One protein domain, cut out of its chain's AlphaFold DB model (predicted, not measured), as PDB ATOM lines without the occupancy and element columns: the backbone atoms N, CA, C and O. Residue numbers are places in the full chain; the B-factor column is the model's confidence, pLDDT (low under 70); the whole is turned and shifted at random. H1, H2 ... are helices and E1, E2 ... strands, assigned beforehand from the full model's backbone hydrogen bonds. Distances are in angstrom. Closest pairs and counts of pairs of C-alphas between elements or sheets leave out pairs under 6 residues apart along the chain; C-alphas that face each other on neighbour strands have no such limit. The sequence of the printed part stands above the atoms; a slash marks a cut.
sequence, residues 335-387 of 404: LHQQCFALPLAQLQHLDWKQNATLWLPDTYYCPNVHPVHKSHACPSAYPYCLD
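This is residues 335 to 387 of the 404 residues of an uncharacterized protein of Reticulomyxa filosa (UniProt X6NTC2). This is a small domain with little regular structure, mostly loops around a tiny antiparallel sheet, E1 - E3 - E2, with one short helix, H1, grazing it. A long loop, residues 348 to 369, leads from H1 to edge strand E2. The printed part has 53 residues, 15 in named elements, in the order E1, H1, E2, E3; the class is mixed. It is compact and rounded, radius of gyration of the C-alphas 9.8 A, spanning 25 by 22 by 20 A.

E1 is residues 338 to 340, from C-alpha 338 at (-28.537, -27.673, 29.047), 6.7 A long. E3 is 384 to 386, 6.4 A, ending at C-alpha 386 (-23.556, -30.160, 30.042). E2 is 370 to 374, 7.1 A; H1 is 344 to 347, 5.1 A.

E3 is antiparallel to E1, with N 340 and O 384 2.8 A apart, within hydrogen-bond range. E2 and E3 form an antiparallel hairpin, with N 370 and O 385 3.1 A apart, also within range. E1 and E2 are apart. E1, H1 and E2 form a split strand-helix-strand unit, two same-way strands with a helix between them in the chain and E3 between them in the sheet; its crossover is right-handed. H1 only grazes the sheet; its closest C-alphas to E2 are those of Leu 344 and Pro 371, 5.6 A. H1 is too short for an O i to N i+4 pair; its 1 O i to N i+3 pair is within range.

The farthest C-alphas, Gln 354 and His 376, are 26.0 A apart. The printed part has no cut. The link from H1 to E2 is long, 22 residues. Mean pLDDT of the printed part is 84.2; residues 362 to 364 are under 70.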
ATOM      1  N   LEU A 335     -31.515 -34.406  24.543       80.69
ATOM      2  CA  LEU A 335     -32.475 -33.740  25.424       80.69
ATOM      3  C   LEU A 335     -31.938 -33.438  26.843       80.69
ATOM      4  O   LEU A 335     -32.592 -32.723  27.595       80.69
ATOM      5  N   HIS A 336     -30.764 -33.964  27.215       83.81
ATOM      6  CA  HIS A 336     -30.094 -33.652  28.486       83.81
ATOM      7  C   HIS A 336     -29.140 -32.442  28.377       83.81
ATOM      8  O   HIS A 336     -28.584 -32.016  29.388       83.81
ATOM      9  N   GLN A 337     -28.918 -31.898  27.170       87.69
ATOM     10  CA  GLN A 337     -27.952 -30.822  26.909       87.69
ATOM     11  C   GLN A 337     -28.506 -29.455  27.333       87.69
ATOM     12  O   GLN A 337     -29.321 -28.863  26.623       87.69
ATOM     13  N   GLN A 338     -28.063 -28.941  28.481       87.75
ATOM     14  CA  GLN A 338     -28.537 -27.673  29.047       87.75
ATOM     15  C   GLN A 338     -27.397 -26.810  29.609       87.75
ATOM     16  O   GLN A 338     -26.271 -27.269  29.811       87.75
ATOM     17  N   CYS A 339     -27.705 -25.531  29.840       89.38
ATOM     18  CA  CYS A 339     -26.758 -24.516  30.297       89.38
ATOM     19  C   CYS A 339     -26.685 -24.430  31.836       89.38
ATOM     20  O   CYS A 339     -27.707 -24.292  32.513       89.38
ATOM     21  N   PHE A 340     -25.464 -24.446  32.376       90.25
ATOM     22  CA  PHE A 340     -25.134 -24.428  33.806       90.25
ATOM     23  C   PHE A 340     -24.229 -23.243  34.173       90.25
ATOM     24  O   PHE A 340     -23.384 -22.807  33.388       90.25
ATOM     25  N   ALA A 341     -24.366 -22.746  35.405       89.94
ATOM     26  CA  ALA A 341     -23.549 -21.650  35.940       89.94
ATOM     27  C   ALA A 341     -22.100 -22.069  36.269       89.94
ATOM     28  O   ALA A 341     -21.199 -21.230  36.303       89.94
ATOM     29  N   LEU A 342     -21.869 -23.366  36.496       89.44
ATOM     30  CA  LEU A 342     -20.612 -23.943  36.983       89.44
ATOM     31  C   LEU A 342     -20.132 -25.091  36.070       89.44
ATOM     32  O   LEU A 342     -20.963 -25.737  35.430       89.44
ATOM     33  N   PRO A 343     -18.818 -25.383  36.023       89.50
ATOM     34  CA  PRO A 343     -18.286 -26.540  35.305       89.50
ATOM     35  C   PRO A 343     -18.603 -27.856  36.034       89.50
ATOM     36  O   PRO A 343     -18.816 -27.885  37.252       89.50
ATOM     37  N   LEU A 344     -18.551 -28.972  35.298       87.62
ATOM     38  CA  LEU A 344     -18.960 -30.298  35.786       87.62
ATOM     39  C   LEU A 344     -18.247 -30.724  37.085       87.62
ATOM     40  O   LEU A 344     -18.879 -31.267  37.991       87.62
ATOM     41  N   ALA A 345     -16.952 -30.414  37.207       86.31
ATOM     42  CA  ALA A 345     -16.128 -30.772  38.364       86.31
ATOM     43  C   ALA A 345     -16.608 -30.152  39.693       86.31
ATOM     44  O   ALA A 345     -16.406 -30.740  40.751       86.31
ATOM     45  N   GLN A 346     -17.254 -28.980  39.657       86.38
ATOM     46  CA  GLN A 346     -17.815 -28.346  40.858       86.38
ATOM     47  C   GLN A 346     -19.255 -28.805  41.121       86.38
ATOM     48  O   GLN A 346     -19.648 -28.971  42.274       86.38
ATOM     49  N   LEU A 347     -20.025 -29.079  40.062       85.38
ATOM     50  CA  LEU A 347     -21.397 -29.584  40.163       85.38
ATOM     51  C   LEU A 347     -21.487 -30.953  40.844       85.38
ATOM     52  O   LEU A 347     -22.458 -31.200  41.550       85.38
ATOM     53  N   GLN A 348     -20.486 -31.825  40.692       83.06
ATOM     54  CA  GLN A 348     -20.489 -33.153  41.323       83.06
ATOM     55  C   GLN A 348     -20.527 -33.108  42.867       83.06
ATOM     56  O   GLN A 348     -20.977 -34.066  43.492       83.06
ATOM     57  N   HIS A 349     -20.101 -32.000  43.483       84.56
ATOM     58  CA  HIS A 349     -20.118 -31.799  44.937       84.56
ATOM     59  C   HIS A 349     -21.338 -31.001  45.440       84.56
ATOM     60  O   HIS A 349     -21.390 -30.643  46.616       84.56
ATOM     61  N   LEU A 350     -22.309 -30.697  44.571       84.38
ATOM     62  CA  LEU A 350     -23.460 -29.835  44.860       84.38
ATOM     63  C   LEU A 350     -24.782 -30.526  44.487       84.38
ATOM     64  O   LEU A 350     -24.901 -31.109  43.412       84.38
ATOM     65  N   ASP A 351     -25.825 -30.367  45.307       83.69
ATOM     66  CA  ASP A 351     -27.187 -30.870  45.034       83.69
ATOM     67  C   ASP A 351     -27.949 -30.026  43.982       83.69
ATOM     68  O   ASP A 351     -29.096 -29.600  44.156       83.69
ATOM     69  N   TRP A 352     -27.319 -29.787  42.828       83.25
ATOM     70  CA  TRP A 352     -27.852 -28.968  41.732       83.25
ATOM     71  C   TRP A 352     -29.210 -29.461  41.202       83.25
ATOM     72  O   TRP A 352     -30.027 -28.672  40.727       83.25
ATOM     73  N   LYS A 353     -29.507 -30.758  41.351       81.06
ATOM     74  CA  LYS A 353     -30.781 -31.379  40.949       81.06
ATOM     75  C   LYS A 353     -31.990 -30.887  41.762       81.06
ATOM     76  O   LYS A 353     -33.123 -31.013  41.281       81.06
ATOM     77  N   GLN A 354     -31.754 -30.356  42.967       80.56
ATOM     78  CA  GLN A 354     -32.767 -29.730  43.826       80.56
ATOM     79  C   GLN A 354     -32.787 -28.198  43.697       80.56
ATOM     80  O   GLN A 354     -33.821 -27.581  43.936       80.56
ATOM     81  N   ASN A 355     -31.671 -27.580  43.295       79.19
ATOM     82  CA  ASN A 355     -31.526 -26.128  43.233       79.19
ATOM     83  C   ASN A 355     -31.595 -25.597  41.787       79.19
ATOM     84  O   ASN A 355     -30.599 -25.566  41.062       79.19
ATOM     85  N   ALA A 356     -32.776 -25.111  41.398       73.38
ATOM     86  CA  ALA A 356     -33.077 -24.581  40.064       73.38
ATOM     87  C   ALA A 356     -32.397 -23.234  39.716       73.38
ATOM     88  O   ALA A 356     -32.712 -22.650  38.687       73.38
ATOM     89  N   THR A 357     -31.486 -22.722  40.555       81.69
ATOM     90  CA  THR A 357     -30.680 -21.518  40.257       81.69
ATOM     91  C   THR A 357     -29.304 -21.833  39.658       81.69
ATOM     92  O   THR A 357     -28.604 -20.926  39.221       81.69
ATOM     93  N   LEU A 358     -28.895 -23.110  39.625       84.75
ATOM     94  CA  LEU A 358     -27.577 -23.543  39.125       84.75
ATOM     95  C   LEU A 358     -27.561 -23.907  37.630       84.75
ATOM     96  O   LEU A 358     -26.489 -24.026  37.031       84.75
ATOM     97  N   TRP A 359     -28.738 -24.081  37.037       85.56
ATOM     98  CA  TRP A 359     -28.970 -24.462  35.644       85.56
ATOM     99  C   TRP A 359     -30.278 -23.838  35.165       85.56
ATOM    100  O   TRP A 359     -31.132 -23.502  35.985       85.56
ATOM    101  N   LEU A 360     -30.429 -23.670  33.852       80.25
ATOM    102  CA  LEU A 360     -31.578 -22.980  33.275       80.25
ATOM    103  C   LEU A 360     -32.643 -23.991  32.794       80.25
ATOM    104  O   LEU A 360     -32.418 -24.654  31.780       80.25
ATOM    105  N   PRO A 361     -33.789 -24.145  33.490       70.69
ATOM    106  CA  PRO A 361     -34.775 -25.164  33.142       70.69
ATOM    107  C   PRO A 361     -35.536 -24.853  31.848       70.69
ATOM    108  O   PRO A 361     -35.927 -23.712  31.592       70.69
ATOM    109  N   ASP A 362     -35.761 -25.911  31.061       66.12
ATOM    110  CA  ASP A 362     -36.756 -26.063  29.985       66.12
ATOM    111  C   ASP A 362     -36.790 -24.999  28.860       66.12
ATOM    112  O   ASP A 362     -37.698 -25.018  28.030       66.12
ATOM    113  N   THR A 363     -35.811 -24.092  28.787       65.25
ATOM    114  CA  THR A 363     -35.864 -22.910  27.900       65.25
ATOM    115  C   THR A 363     -34.763 -22.840  26.842       65.25
ATOM    116  O   THR A 363     -35.001 -22.255  25.787       65.25
ATOM    117  N   TYR A 364     -33.591 -23.451  27.063       69.38
ATOM    118  CA  TYR A 364     -32.474 -23.427  26.107       69.38
ATOM    119  C   TYR A 364     -31.702 -24.753  26.091       69.38
ATOM    120  O   TYR A 364     -31.102 -25.140  27.094       69.38
ATOM    121  N   TYR A 365     -31.676 -25.410  24.927       84.38
ATOM    122  CA  TYR A 365     -30.768 -26.524  24.640       84.38
ATOM    123  C   TYR A 365     -29.489 -25.987  24.008       84.38
ATOM    124  O   TYR A 365     -29.549 -25.150  23.105       84.38
ATOM    125  N   CYS A 366     -28.337 -26.467  24.467       87.19
ATOM    126  CA  CYS A 366     -27.042 -25.999  23.991       87.19
ATOM    127  C   CYS A 366     -26.393 -27.024  23.042       87.19
ATOM    128  O   CYS A 366     -26.208 -28.176  23.429       87.19
ATOM    129  N   PRO A 367     -26.023 -26.644  21.805       83.81
ATOM    130  CA  PRO A 367     -25.263 -27.516  20.920       83.81
ATOM    131  C   PRO A 367     -23.822 -27.681  21.419       83.81
ATOM    132  O   PRO A 367     -23.190 -26.710  21.840       83.81
ATOM    133  N   ASN A 368     -23.295 -28.897  21.255       84.00
ATOM    134  CA  ASN A 368     -21.929 -29.327  21.582       84.00
ATOM    135  C   ASN A 368     -21.580 -29.240  23.082       84.00
ATOM    136  O   ASN A 368     -21.335 -28.174  23.647       84.00
ATOM    137  N   VAL A 369     -21.519 -30.410  23.724       84.94
ATOM    138  CA  VAL A 369     -21.206 -30.556  25.152       84.94
ATOM    139  C   VAL A 369     -19.732 -30.242  25.401       84.94
ATOM    140  O   VAL A 369     -18.844 -30.870  24.824       84.94
ATOM    141  N   HIS A 370     -19.464 -29.299  26.305       85.00
ATOM    142  CA  HIS A 370     -18.111 -28.893  26.674       85.00
ATOM    143  C   HIS A 370     -18.010 -28.779  28.205       85.00
ATOM    144  O   HIS A 370     -18.333 -27.735  28.768       85.00
ATOM    145  N   PRO A 371     -17.536 -29.829  28.908       79.38
ATOM    146  CA  PRO A 371     -17.592 -29.883  30.373       79.38
ATOM    147  C   PRO A 371     -16.609 -28.951  31.102       79.38
ATOM    148  O   PRO A 371     -16.724 -28.765  32.315       79.38
ATOM    149  N   VAL A 372     -15.648 -28.375  30.367       81.31
ATOM    150  CA  VAL A 372     -14.560 -27.525  30.890       81.31
ATOM    151  C   VAL A 372     -14.570 -26.119  30.279       81.31
ATOM    152  O   VAL A 372     -14.231 -25.150  30.955       81.31
ATOM    153  N   HIS A 373     -14.962 -25.986  29.009       86.31
ATOM    154  CA  HIS A 373     -14.935 -24.714  28.283       86.31
ATOM    155  C   HIS A 373     -16.320 -24.065  28.237       86.31
ATOM    156  O   HIS A 373     -17.343 -24.745  28.207       86.31
ATOM    157  N   LYS A 374     -16.346 -22.730  28.205       87.06
ATOM    158  CA  LYS A 374     -17.588 -21.966  28.060       87.06
ATOM    159  C   LYS A 374     -18.131 -22.122  26.637       87.06
ATOM    160  O   LYS A 374     -17.377 -21.951  25.683       87.06
ATOM    161  N   SER A 375     -19.423 -22.409  26.496       86.06
ATOM    162  CA  SER A 375     -20.100 -22.465  25.199       86.06
ATOM    163  C   SER A 375     -20.685 -21.101  24.843       86.06
ATOM    164  O   SER A 375     -21.434 -20.515  25.623       86.06
ATOM    165  N   HIS A 376     -20.395 -20.619  23.633       84.94
ATOM    166  CA  HIS A 376     -20.975 -19.382  23.095       84.94
ATOM    167  C   HIS A 376     -22.486 -19.482  22.828       84.94
ATOM    168  O   HIS A 376     -23.134 -18.457  22.638       84.94
ATOM    169  N   ALA A 377     -23.050 -20.694  22.816       86.19
ATOM    170  CA  ALA A 377     -24.483 -20.913  22.647       86.19
ATOM    171  C   ALA A 377     -25.283 -20.790  23.959       86.19
ATOM    172  O   ALA A 377     -26.512 -20.808  23.923       86.19
ATOM    173  N   CYS A 378     -24.609 -20.662  25.108       87.44
ATOM    174  CA  CYS A 378     -25.250 -20.455  26.403       87.44
ATOM    175  C   CYS A 378     -25.210 -18.977  26.845       87.44
ATOM    176  O   CYS A 378     -24.251 -18.266  26.533       87.44
ATOM    177  N   PRO A 379     -26.201 -18.499  27.629       89.19
ATOM    178  CA  PRO A 379     -26.175 -17.158  28.213       89.19
ATOM    179  C   PRO A 379     -24.959 -16.933  29.120       89.19
ATOM    180  O   PRO A 379     -24.490 -17.852  29.790       89.19
ATOM    181  N   SER A 380     -24.501 -15.684  29.239       86.38
ATOM    182  CA  SER A 380     -23.329 -15.313  30.053       86.38
ATOM    183  C   SER A 380     -23.439 -15.678  31.542       86.38
ATOM    184  O   SER A 380     -22.415 -15.906  32.183       86.38
ATOM    185  N   ALA A 381     -24.662 -15.774  32.078       87.62
ATOM    186  CA  ALA A 381     -24.940 -16.224  33.445       87.62
ATOM    187  C   ALA A 381     -24.843 -17.754  33.638       87.62
ATOM    188  O   ALA A 381     -24.646 -18.212  34.760       87.62
ATOM    189  N   TYR A 382     -24.949 -18.542  32.561       90.25
ATOM    190  CA  TYR A 382     -24.941 -20.011  32.582       90.25
ATOM    191  C   TYR A 382     -23.999 -20.582  31.505       90.25
ATOM    192  O   TYR A 382     -24.450 -21.307  30.625       90.25
ATOM    193  N   PRO A 383     -22.696 -20.246  31.503       89.69
ATOM    194  CA  PRO A 383     -21.861 -20.385  30.311       89.69
ATOM    195  C   PRO A 383     -21.401 -21.818  29.981       89.69
ATOM    196  O   PRO A 383     -20.715 -21.996  28.977       89.69
ATOM    197  N   TYR A 384     -21.711 -22.835  30.793       89.88
ATOM    198  CA  TYR A 384     -21.257 -24.218  30.578       89.88
ATOM    199  C   TYR A 384     -22.368 -25.089  29.985       89.88
ATOM    200  O   TYR A 384     -23.472 -25.111  30.519       89.88
ATOM    201  N   CYS A 385     -22.075 -25.835  28.918       90.50
ATOM    202  CA  CYS A 385     -23.025 -26.761  28.292       90.50
ATOM    203  C   CYS A 385     -22.743 -28.202  28.736       90.50
ATOM    204  O   CYS A 385     -21.672 -28.732  28.423       90.50
ATOM    205  N   LEU A 386     -23.688 -28.821  29.451       89.50
ATOM    206  CA  LEU A 386     -23.556 -30.160  30.042       89.50
ATOM    207  C   LEU A 386     -24.751 -31.053  29.684       89.50
ATOM    208  O   LEU A 386     -25.874 -30.575  29.573       89.50
ATOM    209  N   ASP A 387     -24.503 -32.356  29.575       88.38
ATOM    210  CA  ASP A 387     -25.448 -33.431  29.229       88.38
ATOM    211  C   ASP A 387     -25.971 -34.219  30.445       88.38
ATOM    212  O   ASP A 387     -26.501 -35.321  30.317       88.38
TER     213      ASP A 387